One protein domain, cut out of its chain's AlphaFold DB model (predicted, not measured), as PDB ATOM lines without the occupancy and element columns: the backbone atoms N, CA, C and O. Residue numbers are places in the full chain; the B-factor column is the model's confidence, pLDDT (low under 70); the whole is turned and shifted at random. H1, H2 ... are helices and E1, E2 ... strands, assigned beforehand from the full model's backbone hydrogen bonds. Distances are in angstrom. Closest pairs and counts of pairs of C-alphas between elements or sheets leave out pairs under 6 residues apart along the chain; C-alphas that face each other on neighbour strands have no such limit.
ATOM      1  N   PHE A 110      31.206  -8.296  24.409       86.56
ATOM      2  CA  PHE A 110      31.336  -8.207  25.854       86.56
ATOM      3  C   PHE A 110      30.031  -8.536  26.586       86.56
ATOM      4  O   PHE A 110      28.933  -8.384  26.052       86.56
ATOM      5  N   VAL A 111      30.170  -8.937  27.851       89.06
ATOM      6  CA  VAL A 111      29.079  -9.004  28.831       89.06
ATOM      7  C   VAL A 111      29.517  -8.243  30.075       89.06
ATOM      8  O   VAL A 111      30.541  -8.566  30.685       89.06
ATOM      9  N   ALA A 112      28.725  -7.251  30.470       84.19
ATOM     10  CA  ALA A 112      28.892  -6.537  31.728       84.19
ATOM     11  C   ALA A 112      27.762  -6.917  32.694       84.19
ATOM     12  O   ALA A 112      26.585  -6.939  32.327       84.19
ATOM     13  N   THR A 113      28.113  -7.218  33.943       82.81
ATOM     14  CA  THR A 113      27.141  -7.571  34.984       82.81
ATOM     15  C   THR A 113      27.466  -6.877  36.296       82.81
ATOM     16  O   THR A 113      28.635  -6.657  36.621       82.81
ATOM     17  N   ILE A 114      26.418  -6.545  37.050       77.00
ATOM     18  CA  ILE A 114      26.495  -6.153  38.456       77.00
ATOM     19  C   ILE A 114      25.525  -7.057  39.221       77.00
ATOM     20  O   ILE A 114      24.311  -7.014  39.017       77.00
ATOM     21  N   ALA A 115      26.059  -7.913  40.084       73.81
ATOM     22  CA  ALA A 115      25.287  -8.794  40.940       73.81
ATOM     23  C   ALA A 115      24.622  -8.003  42.078       73.81
ATOM     24  O   ALA A 115      25.135  -6.990  42.546       73.81
ATOM     25  N   GLY A 116      23.507  -8.515  42.610       66.06
ATOM     26  CA  GLY A 116      22.823  -7.903  43.762       66.06
ATOM     27  C   GLY A 116      23.659  -7.864  45.052       66.06
ATOM     28  O   GLY A 116      23.291  -7.170  45.996       66.06
ATOM     29  N   THR A 117      24.774  -8.600  45.100       67.38
ATOM     30  CA  THR A 117      25.783  -8.563  46.172       67.38
ATOM     31  C   THR A 117      26.757  -7.393  46.042       67.38
ATOM     32  O   THR A 117      27.488  -7.118  46.988       67.38
ATOM     33  N   GLY A 118      26.748  -6.698  44.903       63.19
ATOM     34  CA  GLY A 118      27.700  -5.658  44.539       63.19
ATOM     35  C   GLY A 118      28.760  -6.139  43.554       63.19
ATOM     36  O   GLY A 118      29.314  -5.309  42.856       63.19
ATOM     37  N   ASP A 119      29.018  -7.442  43.423       68.12
ATOM     38  CA  ASP A 119      30.082  -7.942  42.542       68.12
ATOM     39  C   ASP A 119      29.853  -7.555  41.076       68.12
ATOM     40  O   ASP A 119      28.779  -7.790  40.526       68.12
ATOM     41  N   ALA A 120      30.875  -6.999  40.433       70.94
ATOM     42  CA  ALA A 120      30.845  -6.597  39.037       70.94
ATOM     43  C   ALA A 120      31.730  -7.508  38.179       70.94
ATOM     44  O   ALA A 120      32.839  -7.892  38.559       70.94
ATOM     45  N   THR A 121      31.269  -7.833  36.977       74.94
ATOM     46  CA  THR A 121      32.080  -8.567  36.001       74.94
ATOM     47  C   THR A 121      32.017  -7.877  34.659       74.94
ATOM     48  O   THR A 121      30.924  -7.658  34.140       74.94
ATOM     49  N   LEU A 122      33.178  -7.614  34.070       78.06
ATOM     50  CA  LEU A 122      33.300  -7.277  32.659       78.06
ATOM     51  C   LEU A 122      34.065  -8.403  31.965       78.06
ATOM     52  O   LEU A 122      35.196  -8.731  32.332       78.06
ATOM     53  N   MET A 123      33.404  -9.034  31.007       79.88
ATOM     54  CA  MET A 123      33.903 -10.181  30.265       79.88
ATOM     55  C   MET A 123      33.967  -9.828  28.787       79.88
ATOM     56  O   MET A 123      32.992  -9.319  28.246       79.88
ATOM     57  N   PHE A 124      35.078 -10.165  28.140       80.69
ATOM     58  CA  PHE A 124      35.282  -9.974  26.708       80.69
ATOM     59  C   PHE A 124      35.422 -11.317  25.989       80.69
ATOM     60  O   PHE A 124      36.078 -12.230  26.501       80.69
ATOM     61  N   TYR A 125      34.863 -11.417  24.786       81.88
ATOM     62  CA  TYR A 125      34.837 -12.641  23.985       81.88
ATOM     63  C   TYR A 125      35.414 -12.408  22.594       81.88
ATOM     64  O   TYR A 125      35.260 -11.331  22.026       81.88
ATOM     65  N   ALA A 126      36.062 -13.432  22.041       82.25
ATOM     66  CA  ALA A 126      36.644 -13.406  20.701       82.25
ATOM     67  C   ALA A 126      35.597 -13.520  19.579       82.25
ATOM     68  O   ALA A 126      35.897 -13.181  18.433       82.25
ATOM     69  N   ASP A 127      34.378 -13.961  19.896       84.12
ATOM     70  CA  ASP A 127      33.241 -14.015  18.974       84.12
ATOM     71  C   ASP A 127      32.169 -12.965  19.296       84.12
ATOM     72  O   ASP A 127      32.200 -12.320  20.341       84.12
ATOM     73  N   THR A 128      31.218 -12.784  18.381       86.69
ATOM     74  CA  THR A 128      30.122 -11.812  18.513       86.69
ATOM     75  C   THR A 128      28.935 -12.342  19.321       86.69
ATOM     76  O   THR A 128      27.957 -11.626  19.499       86.69
ATOM     77  N   GLU A 129      28.981 -13.604  19.757       89.00
ATOM     78  CA  GLU A 129      27.856 -14.314  20.383       89.00
ATOM     79  C   GLU A 129      28.078 -14.583  21.880       89.00
ATOM     80  O   GLU A 129      27.225 -15.178  22.542       89.00
ATOM     81  N   CYS A 130      29.209 -14.134  22.428       89.19
ATOM     82  CA  CYS A 130      29.627 -14.372  23.802       89.19
ATOM     83  C   CYS A 130      29.650 -15.867  24.161       89.19
ATOM     84  O   CYS A 130      29.190 -16.274  25.237       89.19
ATOM     85  N   THR A 131      30.154 -16.711  23.251       88.25
ATOM     86  CA  THR A 131      30.102 -18.165  23.447       88.25
ATOM     87  C   THR A 131      30.996 -18.582  24.619       88.25
ATOM     88  O   THR A 131      32.181 -18.231  24.649       88.25
ATOM     89  N   PRO A 132      30.492 -19.393  25.569       84.81
ATOM     90  CA  PRO A 132      31.323 -19.951  26.630       84.81
ATOM     91  C   PRO A 132      32.522 -20.726  26.064       84.81
ATOM     92  O   PRO A 132      32.364 -21.588  25.197       84.81
ATOM     93  N   GLY A 133      33.721 -20.453  26.572       80.56
ATOM     94  CA  GLY A 133      34.978 -21.002  26.055       80.56
ATOM     95  C   GLY A 133      35.628 -20.179  24.936       80.56
ATOM     96  O   GLY A 133      36.667 -20.597  24.422       80.56
ATOM     97  N   GLN A 134      35.030 -19.056  24.525       80.31
ATOM     98  CA  GLN A 134      35.632 -18.058  23.627       80.31
ATOM     99  C   GLN A 134      36.013 -16.768  24.372       80.31
ATOM    100  O   GLN A 134      36.196 -15.721  23.753       80.31
ATOM    101  N   GLU A 135      36.142 -16.820  25.699       78.81
ATOM    102  CA  GLU A 135      36.587 -15.681  26.498       78.81
ATOM    103  C   GLU A 135      38.022 -15.300  26.102       78.81
ATOM    104  O   GLU A 135      38.939 -16.124  26.155       78.81
ATOM    105  N   ASN A 136      38.257 -14.035  25.749       66.81
ATOM    106  CA  ASN A 136      39.569 -13.568  25.286       66.81
ATOM    107  C   ASN A 136      40.550 -13.275  26.446       66.81
ATOM    108  O   ASN A 136      41.304 -12.305  26.424       66.81
ATOM    109  N   GLY A 137      40.507 -14.056  27.531       54.00
ATOM    110  CA  GLY A 137      41.381 -13.894  28.706       54.00
ATOM    111  C   GLY A 137      41.248 -12.566  29.477       54.00
ATOM    112  O   GLY A 137      41.802 -12.445  30.563       54.00
ATOM    113  N   GLY A 138      40.488 -11.592  28.969       52.50
ATOM    114  CA  GLY A 138      40.260 -10.262  29.539       52.50
ATOM    115  C   GLY A 138      39.179 -10.220  30.616       52.50
ATOM    116  O   GLY A 138      38.466  -9.228  30.727       52.50
ATOM    117  N   LEU A 139      39.019 -11.297  31.386       46.91
ATOM    118  CA  LEU A 139      38.104 -11.342  32.523       46.91
ATOM    119  C   LEU A 139      38.505 -10.293  33.564       46.91
ATOM    120  O   LEU A 139      39.378 -10.535  34.397       46.91
ATOM    121  N   LYS A 140      37.846  -9.132  33.549       60.19
ATOM    122  CA  LYS A 140      37.965  -8.131  34.609       60.19
ATOM    123  C   LYS A 140      36.871  -8.414  35.629       60.19
ATOM    124  O   LYS A 140      35.786  -7.834  35.603       60.19
ATOM    125  N   GLN A 141      37.141  -9.378  36.507       50.53
ATOM    126  CA  GLN A 141      36.300  -9.605  37.676       50.53
ATOM    127  C   GLN A 141      36.640  -8.552  38.729       50.53
ATOM    128  O   GLN A 141      37.740  -8.531  39.279       50.53
ATOM    129  N   LEU A 142      35.678  -7.682  39.005       54.66
ATOM    130  CA  LEU A 142      35.781  -6.636  40.007       54.66
ATOM    131  C   LEU A 142      34.838  -7.027  41.134       54.66
ATOM    132  O   LEU A 142      33.634  -6.793  41.066       54.66
ATOM    133  N   SER A 143      35.365  -7.636  42.190       42.78
ATOM    134  CA  SER A 143      34.579  -7.677  43.420       42.78
ATOM    135  C   SER A 143      34.578  -6.256  43.968       42.78
ATOM    136  O   SER A 143      35.605  -5.759  44.437       42.78
ATOM    137  N   LEU A 144      33.441  -5.573  43.828       48.34
ATOM    138  CA  LEU A 144      33.151  -4.363  44.583       48.34
ATOM    139  C   LEU A 144      32.954  -4.811  46.030       48.34
ATOM    140  O   LEU A 144      31.830  -4.922  46.520       48.34
ATOM    141  N   ASP A 145      34.058  -5.124  46.707       38.41
ATOM    142  CA  ASP A 145      34.057  -5.167  48.159       38.41
ATOM    143  C   ASP A 145      33.428  -3.840  48.602       38.41
ATOM    144  O   ASP A 145      33.829  -2.769  48.141       38.41
ATOM    145  N   GLN A 146      32.438  -3.895  49.495       39.12
ATOM    146  CA  GLN A 146      31.774  -2.715  50.076       39.12
ATOM    147  C   GLN A 146      32.747  -1.760  50.803       39.12
ATOM    148  O   GLN A 146      32.332  -0.752  51.373       39.12
ATOM    149  N   ASP A 147      34.041  -2.075  50.787       36.97
ATOM    150  CA  ASP A 147      35.143  -1.183  51.085       36.97
ATOM    151  C   ASP A 147      35.370  -0.270  49.866       36.97
ATOM    152  O   ASP A 147      36.120  -0.581  48.938       36.97
ATOM    153  N   THR A 148      34.665   0.864  49.870       38.97
ATOM    154  CA  THR A 148      34.607   1.968  48.886       38.97
ATOM    155  C   THR A 148      35.957   2.625  48.525       38.97
ATOM    156  O   THR A 148      36.009   3.792  48.149       38.97
ATOM    157  N   SER A 149      37.074   1.914  48.671       36.41
ATOM    158  CA  SER A 149      38.443   2.426  48.584       36.41
ATOM    159  C   SER A 149      39.410   1.524  47.810       36.41
ATOM    160  O   SER A 149      40.616   1.758  47.859       36.41
ATOM    161  N   LYS A 150      38.941   0.483  47.111       37.66
ATOM    162  CA  LYS A 150      39.811  -0.346  46.257       37.66
ATOM    163  C   LYS A 150      39.498  -0.163  44.778       37.66
ATOM    164  O   LYS A 150      39.069  -1.082  44.092       37.66
ATOM    165  N   SER A 151      39.819   1.019  44.265       47.72
ATOM    166  CA  SER A 151      40.305   1.124  42.894       47.72
ATOM    167  C   SER A 151      41.635   0.365  42.826       47.72
ATOM    168  O   SER A 151      42.681   0.874  43.233       47.72
ATOM    169  N   ALA A 152      41.608  -0.900  42.414       45.34
ATOM    170  CA  ALA A 152      42.850  -1.600  42.139       45.34
ATOM    171  C   ALA A 152      43.399  -1.010  40.843       45.34
ATOM    172  O   ALA A 152      42.784  -1.152  39.791       45.34
ATOM    173  N   CYS A 153      44.525  -0.310  40.935       52.72
ATOM    174  CA  CYS A 153      45.290   0.018  39.754       52.72
ATOM    175  C   CYS A 153      45.909  -1.288  39.254       52.72
ATOM    176  O   CYS A 153      46.920  -1.753  39.784       52.72
ATOM    177  N   LEU A 154      45.197  -1.961  38.353       53.34
ATOM    178  CA  LEU A 154      45.613  -3.257  37.847       53.34
ATOM    179  C   LEU A 154      46.651  -3.007  36.766       53.34
ATOM    180  O   LEU A 154      46.325  -2.412  35.740       53.34
ATOM    181  N   ASP A 155      47.880  -3.445  37.036       47.84
ATOM    182  CA  ASP A 155      48.909  -3.619  36.018       47.84
ATOM    183  C   ASP A 155      48.374  -4.669  35.044       47.84
ATOM    184  O   ASP A 155      48.252  -5.855  35.383       47.84
ATOM    185  N   ASP A 156      47.931  -4.224  33.871       50.03
ATOM    186  CA  ASP A 156      47.692  -5.164  32.799       50.03
ATOM    187  C   ASP A 156      49.039  -5.763  32.373       50.03
ATOM    188  O   ASP A 156      50.113  -5.222  32.622       50.03
ATOM    189  N   SER A 157      49.033  -6.929  31.735       40.09
ATOM    190  CA  SER A 157      50.286  -7.591  31.335       40.09
ATOM    191  C   SER A 157      51.114  -6.790  30.307       40.09
ATOM    192  O   SER A 157      52.156  -7.274  29.862       40.09
ATOM    193  N   ASN A 158      50.652  -5.593  29.931       40.06
ATOM    194  CA  ASN A 158      51.187  -4.698  28.919       40.06
ATOM    195  C   ASN A 158      51.601  -3.317  29.489       40.06
ATOM    196  O   ASN A 158      52.011  -2.451  28.709       40.06
ATOM    197  N   GLY A 159      51.551  -3.110  30.814       35.31
ATOM    198  CA  GLY A 159      51.981  -1.883  31.493       35.31
ATOM    199  C   GLY A 159      51.003  -0.705  31.409       35.31
ATOM    200  O   GLY A 159      51.411   0.427  31.668       35.31
ATOM    201  N   ALA A 160      49.746  -0.931  31.016       39.06
ATOM    202  CA  ALA A 160      48.681   0.047  31.181       39.06
ATOM    203  C   ALA A 160      47.890  -0.253  32.454       39.06
ATOM    204  O   ALA A 160      47.598  -1.394  32.818       39.06
ATOM    205  N   TYR A 161      47.537   0.819  33.141       46.38
ATOM    206  CA  TYR A 161      46.793   0.745  34.377       46.38
ATOM    207  C   TYR A 161      45.311   0.902  34.077       46.38
ATOM    208  O   TYR A 161      44.913   1.852  33.400       46.38
ATOM    209  N   SER A 162      44.493  -0.019  34.588       46.97
ATOM    210  CA  SER A 162      43.040   0.095  34.465       46.97
ATOM    211  C   SER A 162      42.339   0.088  35.810       46.97
ATOM    212  O   SER A 162      42.726  -0.635  36.729       46.97
ATOM    213  N   MET A 163      41.301   0.912  35.913       48.66
ATOM    214  CA  MET A 163      40.392   0.924  37.053       48.66
ATOM    215  C   MET A 163      38.980   0.779  36.536       48.66
ATOM    216  O   MET A 163      38.620   1.412  35.543       48.66
ATOM    217  N   ALA A 164      38.178  -0.019  37.229       50.31
ATOM    218  CA  ALA A 164      36.789  -0.153  36.865       50.31
ATOM    219  C   ALA A 164      35.855  -0.146  38.069       50.31
ATOM    220  O   ALA A 164      36.190  -0.642  39.143       50.31
ATOM    221  N   TYR A 165      34.701   0.491  37.890       62.03
ATOM    222  CA  TYR A 165      33.709   0.715  38.939       62.03
ATOM    223  C   TYR A 165      32.293   0.730  38.362       62.03
ATOM    224  O   TYR A 165      32.091   1.046  37.190       62.03
ATOM    225  N   GLY A 166      31.315   0.362  39.195       48.50
ATOM    226  CA  GLY A 166      29.905   0.281  38.819       48.50
ATOM    227  C   GLY A 166      29.090   1.515  39.209       48.50
ATOM    228  O   GLY A 166      29.390   2.187  40.197       48.50
ATOM    229  N   SER A 167      28.017   1.794  38.468       48.59
ATOM    230  CA  SER A 167      27.001   2.769  38.887       48.59
ATOM    231  C   SER A 167      26.330   2.325  40.197       48.59
ATOM    232  O   SER A 167      25.952   1.163  40.345       48.59
ATOM    233  N   GLY A 168      26.226   3.243  41.165       41.06
ATOM    234  CA  GLY A 168      25.843   2.953  42.558       41.06
ATOM    235  C   GLY A 168      27.025   2.835  43.534       41.06
ATOM    236  O   GLY A 168      26.810   2.653  44.731       41.06
ATOM    237  N   VAL A 169      28.262   2.984  43.046       38.00
ATOM    238  CA  VAL A 169      29.489   3.000  43.855       38.00
ATOM    239  C   VAL A 169      29.988   4.440  43.988       38.00
ATOM    240  O   VAL A 169      30.185   5.147  43.000       38.00
ATOM    241  N   THR A 170      30.189   4.887  45.227       31.92
ATOM    242  CA  THR A 170      30.885   6.144  45.532       31.92
ATOM    243  C   THR A 170      32.383   5.934  45.327       31.92
ATOM    244  O   THR A 170      32.997   5.183  46.082       31.92
ATOM    245  N   VAL A 171      32.969   6.567  44.308       32.81
ATOM    246  CA  VAL A 171      34.419   6.524  44.075       32.81
ATOM    247  C   VAL A 171      35.075   7.564  44.985       32.81
ATOM    248  O   VAL A 171      34.931   8.771  44.775       32.81
ATOM    249  N   ILE A 172      35.771   7.095  46.022       25.03
ATOM    250  CA  ILE A 172      36.679   7.923  46.817       25.03
ATOM    251  C   ILE A 172      38.036   7.864  46.121       25.03
ATOM    252  O   ILE A 172      38.707   6.834  46.153       25.03
ATOM    253  N   ASP A 173      38.421   8.955  45.465       25.56
ATOM    254  CA  ASP A 173      39.762   9.082  44.910       25.56
ATOM    255  C   ASP A 173      40.797   9.131  46.051       25.56
ATOM    256  O   ASP A 173      40.580   9.724  47.116       25.56
ATOM    257  N   SER A 174      41.952   8.508  45.820       24.84
ATOM    258  CA  SER A 174      43.089   8.421  46.747       24.84
ATOM    259  C   SER A 174      43.697   9.793  47.080       24.84
ATOM    260  O   SER A 174      44.539   9.897  47.971       24.84
ATOM    261  N   SER A 175      43.254  10.857  46.401       25.92
ATOM    262  CA  SER A 175      43.540  12.258  46.721       25.92
ATOM    263  C   SER A 175      42.769  12.793  47.943       25.92
ATOM    264  O   SER A 175      43.023  13.909  48.397       25.92
ATOM    265  N   GLY A 176      41.860  12.007  48.537       24.23
ATOM    266  CA  GLY A 176      41.078  12.417  49.708       24.23
ATOM    267  C   GLY A 176      39.877  13.306  49.374       24.23
ATOM    268  O   GLY A 176      39.269  13.875  50.283       24.23
ATOM    269  N   SER A 177      39.509  13.415  48.093       26.70
ATOM    270  CA  SER A 177      38.280  14.077  47.660       26.70
ATOM    271  C   SER A 177      37.145  13.055  47.565       26.70
ATOM    272  O   SER A 177      37.114  12.183  46.699       26.70
ATOM    273  N   THR A 178      36.206  13.129  48.504       24.95
ATOM    274  CA  THR A 178      34.972  12.340  48.497       24.95
ATOM    275  C   THR A 178      34.020  12.859  47.418       24.95
ATOM    276  O   THR A 178      33.253  13.786  47.674       24.95
ATOM    277  N   SER A 179      34.024  12.256  46.232       31.39
ATOM    278  CA  SER A 179      32.957  12.426  45.236       31.39
ATOM    279  C   SER A 179      31.853  11.400  45.488       31.39
ATOM    280  O   SER A 179      31.890  10.278  44.991       31.39
ATOM    281  N   SER A 180      30.869  11.777  46.307       28.66
ATOM    282  CA  SER A 180      29.646  11.006  46.533       28.66
ATOM    283  C   SER A 180      28.762  10.998  45.284       28.66
ATOM    284  O   SER A 180      27.977  11.921  45.075       28.66
ATOM    285  N   SER A 181      28.853   9.944  44.478       34.22
ATOM    286  CA  SER A 181      27.898   9.613  43.414       34.22
ATOM    287  C   SER A 181      26.622   9.006  44.019       34.22
ATOM    288  O   SER A 181      26.352   7.810  43.951       34.22
ATOM    289  N   GLY A 196      36.740  22.721  29.257       71.81
ATOM    290  CA  GLY A 196      36.373  21.928  28.087       71.81
ATOM    291  C   GLY A 196      35.454  20.769  28.462       71.81
ATOM    292  O   GLY A 196      35.624  20.142  29.514       71.81
ATOM    293  N   LYS A 197      34.471  20.504  27.599       84.62
ATOM    294  CA  LYS A 197      33.575  19.348  27.697       84.62
ATOM    295  C   LYS A 197      34.307  18.104  27.196       84.62
ATOM    296  O   LYS A 197      35.166  18.204  26.320       84.62
ATOM    297  N   TYR A 198      33.961  16.942  27.732       84.81
ATOM    298  CA  TYR A 198      34.374  15.662  27.169       84.81
ATOM    299  C   TYR A 198      33.699  15.459  25.823       84.81
ATOM    300  O   TYR A 198      32.481  15.619  25.726       84.81
ATOM    301  N   THR A 199      34.464  15.047  24.821       84.75
ATOM    302  CA  THR A 199      33.889  14.410  23.636       84.75
ATOM    303  C   THR A 199      33.495  12.981  24.012       84.75
ATOM    304  O   THR A 199      34.314  12.241  24.555       84.75
ATOM    305  N   VAL A 200      32.255  12.578  23.740       88.31
ATOM    306  CA  VAL A 200      31.763  11.219  24.012       88.31
ATOM    307  C   VAL A 200      31.209  10.577  22.750       88.31
ATOM    308  O   VAL A 200      30.602  11.258  21.923       88.31
ATOM    309  N   GLY A 201      31.418   9.272  22.596       89.62
ATOM    310  CA  GLY A 201      30.846   8.461  21.524       89.62
ATOM    311  C   GLY A 201      29.950   7.372  22.095       89.62
ATOM    312  O   GLY A 201      30.453   6.426  22.688       89.62
ATOM    313  N   ALA A 202      28.635   7.487  21.925       91.69
ATOM    314  CA  ALA A 202      27.697   6.420  22.264       91.69
ATOM    315  C   ALA A 202      27.604   5.427  21.099       91.69
ATOM    316  O   ALA A 202      27.400   5.847  19.960       91.69
ATOM    317  N   PHE A 203      27.755   4.134  21.383       91.31
ATOM    318  CA  PHE A 203      27.718   3.056  20.394       91.31
ATOM    319  C   PHE A 203      26.428   2.258  20.494       91.31
ATOM    320  O   PHE A 203      25.983   1.917  21.589       91.31
ATOM    321  N   PHE A 204      25.870   1.924  19.338       92.88
ATOM    322  CA  PHE A 204      24.570   1.296  19.168       92.88
ATOM    323  C   PHE A 204      24.680   0.117  18.202       92.88
ATOM    324  O   PHE A 204      25.489   0.125  17.271       92.88
ATOM    325  N   GLU A 205      23.827  -0.881  18.401       91.12
ATOM    326  CA  GLU A 205      23.677  -2.014  17.479       91.12
ATOM    327  C   GLU A 205      22.581  -1.761  16.432       91.12
ATOM    328  O   GLU A 205      22.520  -2.445  15.412       91.12
ATOM    329  N   ASP A 206      21.721  -0.760  16.662       91.12
ATOM    330  CA  ASP A 206      20.613  -0.387  15.787       91.12
ATOM    331  C   ASP A 206      20.861   0.920  15.023       91.12
ATOM    332  O   ASP A 206      21.492   1.857  15.513       91.12
ATOM    333  N   SER A 207      20.313   0.990  13.808       90.25
ATOM    334  CA  SER A 207      20.471   2.130  12.894       90.25
ATOM    335  C   SER A 207      19.721   3.389  13.315       90.25
ATOM    336  O   SER A 207      19.936   4.476  12.779       90.25
ATOM    337  N   GLU A 208      18.812   3.224  14.261       92.38
ATOM    338  CA  GLU A 208      17.987   4.255  14.845       92.38
ATOM    339  C   GLU A 208      18.667   4.899  16.062       92.38
ATOM    340  O   GLU A 208      18.212   5.949  16.516       92.38
ATOM    341  N   CYS A 209      19.778   4.325  16.542       91.56
ATOM    342  CA  CYS A 209      20.518   4.760  17.722       91.56
ATOM    343  C   CYS A 209      19.610   4.962  18.948       91.56
ATOM    344  O   CYS A 209      19.660   5.998  19.613       91.56
ATOM    345  N   ASN A 210      18.744   3.988  19.236       90.94
ATOM    346  CA  ASN A 210      17.797   4.111  20.344       90.94
ATOM    347  C   ASN A 210      18.406   3.729  21.690       90.94
ATOM    348  O   ASN A 210      18.100   4.363  22.696       90.94
ATOM    349  N   GLN A 211      19.206   2.659  21.729       91.94
ATOM    350  CA  GLN A 211      19.730   2.110  22.978       91.94
ATOM    351  C   GLN A 211      21.231   1.858  22.862       91.94
ATOM    352  O   GLN A 211      21.638   0.867  22.252       91.94
ATOM    353  N   PRO A 212      22.067   2.728  23.443       94.12
ATOM    354  CA  PRO A 212      23.496   2.519  23.402       94.12
ATOM    355  C   PRO A 212      23.883   1.344  24.300       94.12
ATOM    356  O   PRO A 212      23.301   1.119  25.366       94.12
ATOM    357  N   THR A 213      24.892   0.600  23.868       93.31
ATOM    358  CA  THR A 213      25.449  -0.556  24.584       93.31
ATOM    359  C   THR A 213      26.747  -0.190  25.298       93.31
ATOM    360  O   THR A 213      27.071  -0.734  26.356       93.31
ATOM    361  N   SER A 214      27.469   0.796  24.761       91.25
ATOM    362  CA  SER A 214      28.682   1.345  25.357       91.25
ATOM    363  C   SER A 214      28.870   2.825  25.020       91.25
ATOM    364  O   SER A 214      28.244   3.355  24.100       91.25
ATOM    365  N   VAL A 215      29.726   3.502  25.784       90.50
ATOM    366  CA  VAL A 215      30.110   4.901  25.566       90.50
ATOM    367  C   VAL A 215      31.630   5.021  25.667       90.50
ATOM    368  O   VAL A 215      32.202   4.608  26.673       90.50
ATOM    369  N   SER A 216      32.289   5.600  24.662       88.44
ATOM    370  CA  SER A 216      33.692   6.017  24.757       88.44
ATOM    371  C   SER A 216      33.804   7.453  25.245       88.44
ATOM    372  O   SER A 216      33.021   8.324  24.854       88.44
ATOM    373  N   ILE A 217      34.796   7.699  26.094       85.50
ATOM    374  CA  ILE A 217      35.114   9.006  26.656       85.50
ATOM    375  C   ILE A 217      36.461   9.453  26.099       85.50
ATOM    376  O   ILE A 217      37.475   8.777  26.274       85.50
ATOM    377  N   GLY A 218      36.442  10.590  25.412       80.62
ATOM    378  CA  GLY A 218      37.604  11.227  24.816       80.62
ATOM    379  C   GLY A 218      38.204  12.349  25.656       80.62
ATOM    380  O   GLY A 218      37.957  12.487  26.853       80.62
ATOM    381  N   THR A 219      38.974  13.197  24.982       77.56
ATOM    382  CA  THR A 219      39.628  14.382  25.539       77.56
ATOM    383  C   THR A 219      38.635  15.484  25.933       77.56
ATOM    384  O   THR A 219      37.491  15.541  25.472       77.56
ATOM    385  N   ARG A 220      39.088  16.388  26.816       79.06
ATOM    386  CA  ARG A 220      38.357  17.589  27.269       79.06
ATOM    387  C   ARG A 220      38.614  18.796  26.362       79.06
ATOM    388  O   ARG A 220      39.062  19.849  26.816       79.06
ATOM    389  N   ASP A 221      38.375  18.637  25.074       77.94
ATOM    390  CA  ASP A 221      38.570  19.671  24.052       77.94
ATOM    391  C   ASP A 221      37.275  20.035  23.319       77.94
ATOM    392  O   ASP A 221      37.279  20.922  22.457       77.94
ATOM    393  N   CYS A 222      36.142  19.435  23.699       81.31
ATOM    394  CA  CYS A 222      34.885  19.806  23.092       81.31
ATOM    395  C   CYS A 222      34.422  21.188  23.566       81.31
ATOM    396  O   CYS A 222      34.256  21.458  24.760       81.31
ATOM    397  N   SER A 223      34.199  22.070  22.592       71.62
ATOM    398  CA  SER A 223      33.897  23.487  22.803       71.62
ATOM    399  C   SER A 223      32.432  23.867  22.566       71.62
ATOM    400  O   SER A 223      32.029  24.961  22.960       71.62
ATOM    401  N   ALA A 224      31.616  22.987  21.974       71.38
ATOM    402  CA  ALA A 224      30.210  23.254  21.675       71.38
ATOM    403  C   ALA A 224      29.320  22.051  22.002       71.38
ATOM    404  O   ALA A 224      29.716  20.905  21.814       71.38
ATOM    405  N   ASP A 225      28.095  22.320  22.456       70.06
ATOM    406  CA  ASP A 225      27.064  21.289  22.545       70.06
ATOM    407  C   ASP A 225      26.655  20.892  21.133       70.06
ATOM    408  O   ASP A 225      25.957  21.634  20.440       70.06
ATOM    409  N   PHE A 226      27.103  19.722  20.699       71.31
ATOM    410  CA  PHE A 226      26.603  19.105  19.488       71.31
ATOM    411  C   PHE A 226      26.206  17.665  19.774       71.31
ATOM    412  O   PHE A 226      26.651  17.033  20.732       71.31
ATOM    413  N   THR A 227      25.321  17.149  18.938       73.50
ATOM    414  CA  THR A 227      25.025  15.725  18.870       73.50
ATOM    415  C   THR A 227      25.003  15.380  17.397       73.50
ATOM    416  O   THR A 227      24.188  15.915  16.643       73.50
ATOM    417  N   ALA A 228      25.959  14.564  16.966       74.81
ATOM    418  CA  ALA A 228      26.002  14.092  15.597       74.81
ATOM    419  C   ALA A 228      24.799  13.187  15.318       74.81
ATOM    420  O   ALA A 228      24.237  12.551  16.212       74.81
ATOM    421  N   SER A 229      24.407  13.123  14.047       84.88
ATOM    422  CA  SER A 229      23.423  12.134  13.609       84.88
ATOM    423  C   SER A 229      23.956  10.717  13.831       84.88
ATOM    424  O   SER A 229      25.165  10.504  13.849       84.88
ATOM    425  N   CYS A 230      23.048   9.753  13.967       89.06
ATOM    426  CA  CYS A 230      23.386   8.333  14.017       89.06
ATOM    427  C   CYS A 230      24.149   7.931  12.742       89.06
ATOM    428  O   CYS A 230      23.596   8.012  11.642       89.06
ATOM    429  N   MET A 231      25.418   7.541  12.870       85.25
ATOM    430  CA  MET A 231      26.280   7.179  11.739       85.25
ATOM    431  C   MET A 231      26.698   5.719  11.834       85.25
ATOM    432  O   MET A 231      27.157   5.295  12.889       85.25
ATOM    433  N   LYS A 232      26.604   4.963  10.731       83.38
ATOM    434  CA  LYS A 232      27.147   3.598  10.681       83.38
ATOM    435  C   LYS A 232      28.679   3.653  10.659       83.38
ATOM    436  O   LYS A 232      29.252   4.290   9.776       83.38
ATOM    437  N   VAL A 233      29.324   2.952  11.583       76.88
ATOM    438  CA  VAL A 233      30.769   2.711  11.626       76.88
ATOM    439  C   VAL A 233      30.978   1.203  11.657       76.88
ATOM    440  O   VAL A 233      30.691   0.541  12.653       76.88
ATOM    441  N   THR A 234      31.456   0.653  10.541       76.94
ATOM    442  CA  THR A 234      31.601  -0.799  10.345       76.94
ATOM    443  C   THR A 234      30.245  -1.511  10.485       76.94
ATOM    444  O   THR A 234      29.387  -1.342   9.611       76.94
ATOM    445  N   GLU A 235      30.020  -2.255  11.570       76.56
ATOM    446  CA  GLU A 235      28.769  -2.973  11.860       76.56
ATOM    447  C   GLU A 235      27.946  -2.353  12.991       76.56
ATOM    448  O   GLU A 235      26.873  -2.848  13.319       76.56
ATOM    449  N   HIS A 236      28.400  -1.226  13.531       83.69
ATOM    450  CA  HIS A 236      27.728  -0.507  14.604       83.69
ATOM    451  C   HIS A 236      27.291   0.864  14.144       83.69
ATOM    452  O   HIS A 236      27.639   1.326  13.056       83.69
ATOM    453  N   TYR A 237      26.560   1.538  15.014       87.50
ATOM    454  CA  TYR A 237      26.208   2.930  14.846       87.50
ATOM    455  C   TYR A 237      26.779   3.747  15.995       87.50
ATOM    456  O   TYR A 237      26.896   3.261  17.116       87.50
ATOM    457  N   ILE A 238      27.164   4.986  15.712       88.00
ATOM    458  CA  ILE A 238      27.713   5.909  16.700       88.00
ATOM    459  C   ILE A 238      26.949   7.229  16.674       88.00
ATOM    460  O   ILE A 238      26.594   7.742  15.607       88.00
ATOM    461  N   GLN A 239      26.746   7.807  17.855       89.44
ATOM    462  CA  GLN A 239      26.435   9.223  18.023       89.44
ATOM    463  C   GLN A 239      27.516   9.865  18.874       89.44
ATOM    464  O   GLN A 239      27.787   9.432  19.994       89.44
ATOM    465  N   THR A 240      28.134  10.913  18.341       87.06
ATOM    466  CA  THR A 240      29.100  11.714  19.085       87.06
ATOM    467  C   THR A 240      28.419  12.930  19.684       87.06
ATOM    468  O   THR A 240      27.552  13.542  19.060       87.06
ATOM    469  N   SER A 241      28.782  13.274  20.911       87.69
ATOM    470  CA  SER A 241      28.276  14.465  21.584       87.69
ATOM    471  C   SER A 241      29.288  14.999  22.586       87.69
ATOM    472  O   SER A 241      30.392  14.464  22.698       87.69
ATOM    473  N   CYS A 242      28.915  16.057  23.299       89.50
ATOM    474  CA  CYS A 242      29.761  16.647  24.321       89.50
ATOM    475  C   CYS A 242      29.052  16.731  25.660       89.50
ATOM    476  O   CYS A 242      27.872  17.064  25.725       89.50
ATOM    477  N   THR A 243      29.785  16.444  26.733       87.50
ATOM    478  CA  THR A 243      29.242  16.467  28.093       87.50
ATOM    479  C   THR A 243      30.251  17.016  29.092       87.50
ATOM    480  O   THR A 243      31.460  16.853  28.942       87.50
ATOM    481  N   GLU A 244      29.758  17.682  30.131       88.12
ATOM    482  CA  GLU A 244      30.574  18.096  31.280       88.12
ATOM    483  C   GLU A 244      30.783  16.937  32.264       88.12
ATOM    484  O   GLU A 244      31.834  16.848  32.902       88.12
ATOM    485  N   ASP A 245      29.807  16.029  32.330       86.19
ATOM    486  CA  ASP A 245      29.793  14.859  33.199       86.19
ATOM    487  C   ASP A 245      29.437  13.619  32.368       86.19
ATOM    488  O   ASP A 245      28.300  13.427  31.921       86.19
ATOM    489  N   TYR A 246      30.434  12.774  32.106       84.31
ATOM    490  CA  TYR A 246      30.209  11.556  31.335       84.31
ATOM    491  C   TYR A 246      29.508  10.449  32.129       84.31
ATOM    492  O   TYR A 246      28.965   9.528  31.522       84.31
ATOM    493  N   LEU A 247      29.498  10.517  33.463       84.06
ATOM    494  CA  LEU A 247      28.787   9.558  34.308       84.06
ATOM    495  C   LEU A 247      27.290   9.865  34.315       84.06
ATOM    496  O   LEU A 247      26.474   8.944  34.210       84.06
ATOM    497  N   GLU A 248      26.929  11.148  34.386       85.25
ATOM    498  CA  GLU A 248      25.548  11.597  34.187       85.25
ATOM    499  C   GLU A 248      25.079  11.262  32.766       85.25
ATOM    500  O   GLU A 248      24.011  10.670  32.596       85.25
ATOM    501  N   TYR A 249      25.919  11.541  31.759       89.25
ATOM    502  CA  TYR A 249      25.642  11.168  30.372       89.25
ATOM    503  C   TYR A 249      25.392   9.665  30.221       89.25
ATOM    504  O   TYR A 249      24.356   9.279  29.691       89.25
ATOM    505  N   ALA A 250      26.290   8.807  30.719       86.38
ATOM    506  CA  ALA A 250      26.134   7.355  30.626       86.38
ATOM    507  C   ALA A 250      24.881   6.860  31.364       86.38
ATOM    508  O   ALA A 250      24.155   6.006  30.857       86.38
ATOM    509  N   SER A 251      24.581   7.426  32.538       85.88
ATOM    510  CA  SER A 251      23.365   7.085  33.280       85.88
ATOM    511  C   SER A 251      22.098   7.413  32.494       85.88
ATOM    512  O   SER A 251      21.141   6.640  32.547       85.88
ATOM    513  N   ALA A 252      22.070   8.553  31.803       88.31
ATOM    514  CA  ALA A 252      20.950   8.935  30.951       88.31
ATOM    515  C   ALA A 252      20.892   8.066  29.687       88.31
ATOM    516  O   ALA A 252      19.828   7.556  29.352       88.31
ATOM    517  N   ALA A 253      22.035   7.849  29.034       91.12
ATOM    518  CA  ALA A 253      22.163   7.051  27.819       91.12
ATOM    519  C   ALA A 253      21.686   5.605  28.019       91.12
ATOM    520  O   ALA A 253      21.081   5.024  27.126       91.12
ATOM    521  N   PHE A 254      21.918   5.027  29.198       92.00
ATOM    522  CA  PHE A 254      21.492   3.667  29.520       92.00
ATOM    523  C   PHE A 254      20.132   3.585  30.229       92.00
ATOM    524  O   PHE A 254      19.818   2.546  30.812       92.00
ATOM    525  N   ASP A 255      19.324   4.649  30.212       90.44
ATOM    526  CA  ASP A 255      17.995   4.699  30.843       90.44
ATOM    527  C   ASP A 255      18.007   4.299  32.333       90.44
ATOM    528  O   ASP A 255      17.114   3.616  32.839       90.44
ATOM    529  N   GLY A 256      19.062   4.687  33.057       82.25
ATOM    530  CA  GLY A 256      19.265   4.322  34.462       82.25
ATOM    531  C   GLY A 256      19.677   2.864  34.695       82.25
ATOM    532  O   GLY A 256      19.802   2.448  35.849       82.25
ATOM    533  N   THR A 257      19.910   2.086  33.634       84.50
ATOM    534  CA  THR A 257      20.522   0.756  33.741       84.50
ATOM    535  C   THR A 257      21.917   0.896  34.361       84.50
ATOM    536  O   THR A 257      22.671   1.792  33.967       84.50
ATOM    537  N   PRO A 258      22.296   0.028  35.318       85.19
ATOM    538  CA  PRO A 258      23.649   0.010  35.855       85.19
ATOM    539  C   PRO A 258      24.697  -0.151  34.748       85.19
ATOM    540  O   PRO A 258      24.438  -0.753  33.709       85.19
ATOM    541  N   TYR A 259      25.896   0.370  34.979       83.06
ATOM    542  CA  TYR A 259      26.992   0.322  34.015       83.06
ATOM    543  C   TYR A 259      28.334   0.164  34.719       83.06
ATOM    544  O   TYR A 259      28.451   0.493  35.901       83.06
ATOM    545  N   LEU A 260      29.333  -0.326  33.986       80.25
ATOM    546  CA  LEU A 260      30.727  -0.415  34.411       80.25
ATOM    547  C   LEU A 260      31.560   0.598  33.637       80.25
ATOM    548  O   LEU A 260      31.467   0.657  32.417       80.25
ATOM    549  N   VAL A 261      32.379   1.377  34.330       79.81
ATOM    550  CA  VAL A 261      33.390   2.236  33.702       79.81
ATOM    551  C   VAL A 261      34.707   1.482  33.698       79.81
ATOM    552  O   VAL A 261      35.077   0.949  34.733       79.81
ATOM    553  N   GLU A 262      35.417   1.457  32.582       76.12
ATOM    554  CA  GLU A 262      36.804   1.031  32.442       76.12
ATOM    555  C   GLU A 262      37.643   2.257  32.092       76.12
ATOM    556  O   GLU A 262      37.516   2.825  31.012       76.12
ATOM    557  N   LYS A 263      38.497   2.691  33.015       74.31
ATOM    558  CA  LYS A 263      39.459   3.763  32.765       74.31
ATOM    559  C   LYS A 263      40.788   3.189  32.338       74.31
ATOM    560  O   LYS A 263      41.251   2.225  32.946       74.31
ATOM    561  N   HIS A 264      41.418   3.846  31.381       68.00
ATOM    562  CA  HIS A 264      42.789   3.608  30.974       68.00
ATOM    563  C   HIS A 264      43.636   4.803  31.388       68.00
ATOM    564  O   HIS A 264      43.251   5.955  31.190       68.00
ATOM    565  N   TYR A 265      44.786   4.520  31.983       68.56
ATOM    566  CA  TYR A 265      45.749   5.526  32.405       68.56
ATOM    567  C   TYR A 265      47.026   5.419  31.581       68.56
ATOM    568  O   TYR A 265      47.388   4.337  31.108       68.56
ATOM    569  N   ASP A 266      47.726   6.542  31.451       66.19
ATOM    570  CA  ASP A 266      49.054   6.568  30.849       66.19
ATOM    571  C   ASP A 266      50.033   5.667  31.633       66.19
ATOM    572  O   ASP A 266      49.981   5.533  32.859       66.19
ATOM    573  N   LYS A 267      50.946   5.026  30.902       56.38
ATOM    574  CA  LYS A 267      51.787   3.895  31.334       56.38
ATOM    575  C   LYS A 267      52.704   4.203  32.508       56.38
ATOM    576  O   LYS A 267      53.181   3.298  33.189       56.38
ATOM    577  N   GLU A 268      52.993   5.479  32.735       53.81
ATOM    578  CA  GLU A 268      53.939   5.895  33.765       53.81
ATOM    579  C   GLU A 268      53.287   6.004  35.151       53.81
ATOM    580  O   GLU A 268      53.994   5.955  36.160       53.81
ATOM    581  N   SER A 269      51.953   6.128  35.234       58.41
ATOM    582  CA  SER A 269      51.251   6.309  36.511       58.41
ATOM    583  C   SER A 269      49.727   6.213  36.389       58.41
ATOM    584  O   SER A 269      49.132   6.723  35.448       58.41
ATOM    585  N   CYS A 270      49.062   5.702  37.429       63.84
ATOM    586  CA  CYS A 270      47.596   5.739  37.579       63.84
ATOM    587  C   CYS A 270      47.038   7.156  37.836       63.84
ATOM    588  O   CYS A 270      45.985   7.300  38.454       63.84
ATOM    589  N   THR A 271      47.775   8.212  37.478       62.56
ATOM    590  CA  THR A 271      47.418   9.602  37.800       62.56
ATOM    591  C   THR A 271      46.892  10.370  36.599       62.56
ATOM    592  O   THR A 271      46.162  11.335  36.788       62.56
ATOM    593  N   THR A 272      47.235   9.952  35.378       68.12
ATOM    594  CA  THR A 272      46.784  10.620  34.152       68.12
ATOM    595  C   THR A 272      45.860   9.687  33.385       68.12
ATOM    596  O   THR A 272      46.319   8.702  32.812       68.12
ATOM    597  N   GLU A 273      44.558   9.967  33.423       67.88
ATOM    598  CA  GLU A 273      43.553   9.267  32.613       67.88
ATOM    599  C   GLU A 273      43.806   9.580  31.131       67.88
ATOM    600  O   GLU A 273      43.911  10.747  30.754       67.88
ATOM    601  N   ASP A 274      43.941   8.538  30.316       71.44
ATOM    602  CA  ASP A 274      44.101   8.635  28.864       71.44
ATOM    603  C   ASP A 274      42.723   8.633  28.190       71.44
ATOM    604  O   ASP A 274      42.334   9.588  27.519       71.44
ATOM    605  N   HIS A 275      41.939   7.586  28.446       73.81
ATOM    606  CA  HIS A 275      40.566   7.459  27.971       73.81
ATOM    607  C   HIS A 275      39.752   6.565  28.907       73.81
ATOM    608  O   HIS A 275      40.300   5.841  29.743       73.81
ATOM    609  N   ALA A 276      38.431   6.585  28.751       79.19
ATOM    610  CA  ALA A 276      37.550   5.673  29.465       79.19
ATOM    611  C   ALA A 276      36.500   5.070  28.533       79.19
ATOM    612  O   ALA A 276      36.061   5.696  27.570       79.19
ATOM    613  N   MET A 277      36.077   3.855  28.852       83.12
ATOM    614  CA  MET A 277      34.955   3.169  28.234       83.12
ATOM    615  C   MET A 277      33.886   2.924  29.291       83.12
ATOM    616  O   MET A 277      34.191   2.636  30.443       83.12
ATOM    617  N   VAL A 278      32.621   3.034  28.914       85.81
ATOM    618  CA  VAL A 278      31.493   2.727  29.789       85.81
ATOM    619  C   VAL A 278      30.645   1.650  29.134       85.81
ATOM    620  O   VAL A 278      30.256   1.790  27.980       85.81
ATOM    621  N   TYR A 279      30.342   0.589  29.873       86.25
ATOM    622  CA  TYR A 279      29.650  -0.604  29.396       86.25
ATOM    623  C   TYR A 279      28.329  -0.778  30.137       86.25
ATOM    624  O   TYR A 279      28.310  -0.829  31.370       86.25
ATOM    625  N   LYS A 280      27.223  -0.902  29.400       90.62
ATOM    626  CA  LYS A 280      25.904  -1.171  29.980       90.62
ATOM    627  C   LYS A 280      25.897  -2.549  30.650       90.62
ATOM    628  O   LYS A 280      26.178  -3.551  30.005       90.62
ATOM    629  N   ALA A 281      25.583  -2.603  31.943       87.12
ATOM    630  CA  ALA A 281      25.628  -3.819  32.753       87.12
ATOM    631  C   ALA A 281      24.244  -4.480  32.869       87.12
ATOM    632  O   ALA A 281      23.702  -4.651  33.962       87.12
ATOM    633  N   ASP A 282      23.660  -4.832  31.725       90.25
ATOM    634  CA  ASP A 282      22.342  -5.474  31.612       90.25
ATOM    635  C   ASP A 282      22.408  -7.007  31.497       90.25
ATOM    636  O   ASP A 282      21.374  -7.655  31.320       90.25
ATOM    637  N   ASN A 283      23.604  -7.593  31.635       89.50
ATOM    638  CA  ASN A 283      23.842  -9.029  31.490       89.50
ATOM    639  C   ASN A 283      23.447  -9.579  30.099       89.50
ATOM    640  O   ASN A 283      23.226 -10.783  29.949       89.50
ATOM    641  N   ALA A 284      23.359  -8.718  29.081       93.75
ATOM    642  CA  ALA A 284      23.251  -9.126  27.688       93.75
ATOM    643  C   ALA A 284      24.637  -9.199  27.027       93.75
ATOM    644  O   ALA A 284      25.609  -8.600  27.493       93.75
ATOM    645  N   CYS A 285      24.716  -9.983  25.952       93.44
ATOM    646  CA  CYS A 285      25.868  -9.993  25.062       93.44
ATOM    647  C   CYS A 285      25.746  -8.820  24.100       93.44
ATOM    648  O   CYS A 285      24.758  -8.743  23.372       93.44
ATOM    649  N   HIS A 286      26.747  -7.949  24.100       91.56
ATOM    650  CA  HIS A 286      26.819  -6.803  23.207       91.56
ATOM    651  C   HIS A 286      28.043  -6.931  22.324       91.56
ATOM    652  O   HIS A 286      29.145  -7.225  22.792       91.56
ATOM    653  N   THR A 287      27.866  -6.677  21.040       88.50
ATOM    654  CA  THR A 287      28.976  -6.621  20.098       88.50
ATOM    655  C   THR A 287      29.845  -5.397  20.388       88.50
ATOM    656  O   THR A 287      29.360  -4.289  20.619       88.50
ATOM    657  N   LEU A 288      31.162  -5.592  20.397       79.94
ATOM    658  CA  LEU A 288      32.112  -4.504  20.553       79.94
ATOM    659  C   LEU A 288      32.251  -3.775  19.225       79.94
ATOM    660  O   LEU A 288      32.700  -4.348  18.231       79.94
TER     661      LEU A 288
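AT A GLANCE: This is residues 110 to 181 and 196 to 288 of the 300 residues of an uncharacterized protein of Phytophthora sojae (strain P6497) (UniProt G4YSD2). A strongly twisted sheet of seven strands curls round one short helix, H1, and a smaller sheet of four strands covers part of its other side, a sandwich only partly face to face, with strands crossed at 85 degrees. The printed part has 165 residues, with eleven named strands and one named helix in the order E1 to E8, H1, E9 to E11. The large sheet runs E4 E9 E10 E6 E5 E8 E7 and the small one E3 E2 E1 E11, both antiparallel. The class is mostly strand, though under half of the residues, 70 of 165, are in named elements. The whole is compact, with a radius of gyration of the C-alphas of 15.8 A, and spans 43 by 40 by 32 A.

HOW THE PARTS SIT: E1, residues 110 to 114, E2, residues 120 to 125, and E3, residues 140 to 142, form a meander, each strand the antiparallel neighbour of the one before, in two hairpins. N 111 and O 123 are within hydrogen-bond range at 2.9 A, as are N 140 and O 122 at 2.9 A. E4, residues 161 to 166, is an edge strand of the large sheet. E5, residues 198 to 204, and E6, residues 212 to 217, form a hairpin, with N 203 and O 214 at 2.9 A. E7, residues 231 to 233, and E8, residues 236 to 243, form another, with N 233 and O 236 at 2.8 A; E8 is also the neighbour of E5, with N 200 and O 241 at 2.8 A. H1, residues 246 to 253, is on this sheet, which curls round it; its closest C-alphas to E6 are those of Ala 253 and Pro 212, 6.5 A apart. Every O i to N i+4 pair in H1 is within hydrogen-bond range. E9, residues 259 to 265, and E10, residues 273 to 280, form a hairpin, with N 262 and O 277 at 2.7 A. E9 is the neighbour of E4, with N 263 and O 163 at 2.8 A, and E10 of E6, with N 278 and O 215 at 2.8 A. E11, residues 285 to 287, is the neighbour of E1, with N 110 and O 286 at 2.8 A. Between the sheets, the closest C-alphas of E1 and E9 are those of Ala 112 and Leu 260, 6.9 A apart.

IN THESE COORDINATES: E1 begins at C-alpha 110, (31.336, -8.207, 25.854). E8 measures 21.7 A, E10 20.7 A and H1 9.9 A. E11 ends at C-alpha 287, (28.976, -6.621, 20.098).

THE WHOLE: The two C-alphas farthest apart are those of Gly 133 and Ala 224, 44.7 A. Residues 182 to 195 are not printed, and C-alphas 181 and 196 are 21.4 A apart across the cut. The links E2 to E3, E3 to E4 and E6 to E7 are long. The mean pLDDT of the printed part is 70.7, with residues 116 to 119, 136 to 181 and 264 to 273 under 70.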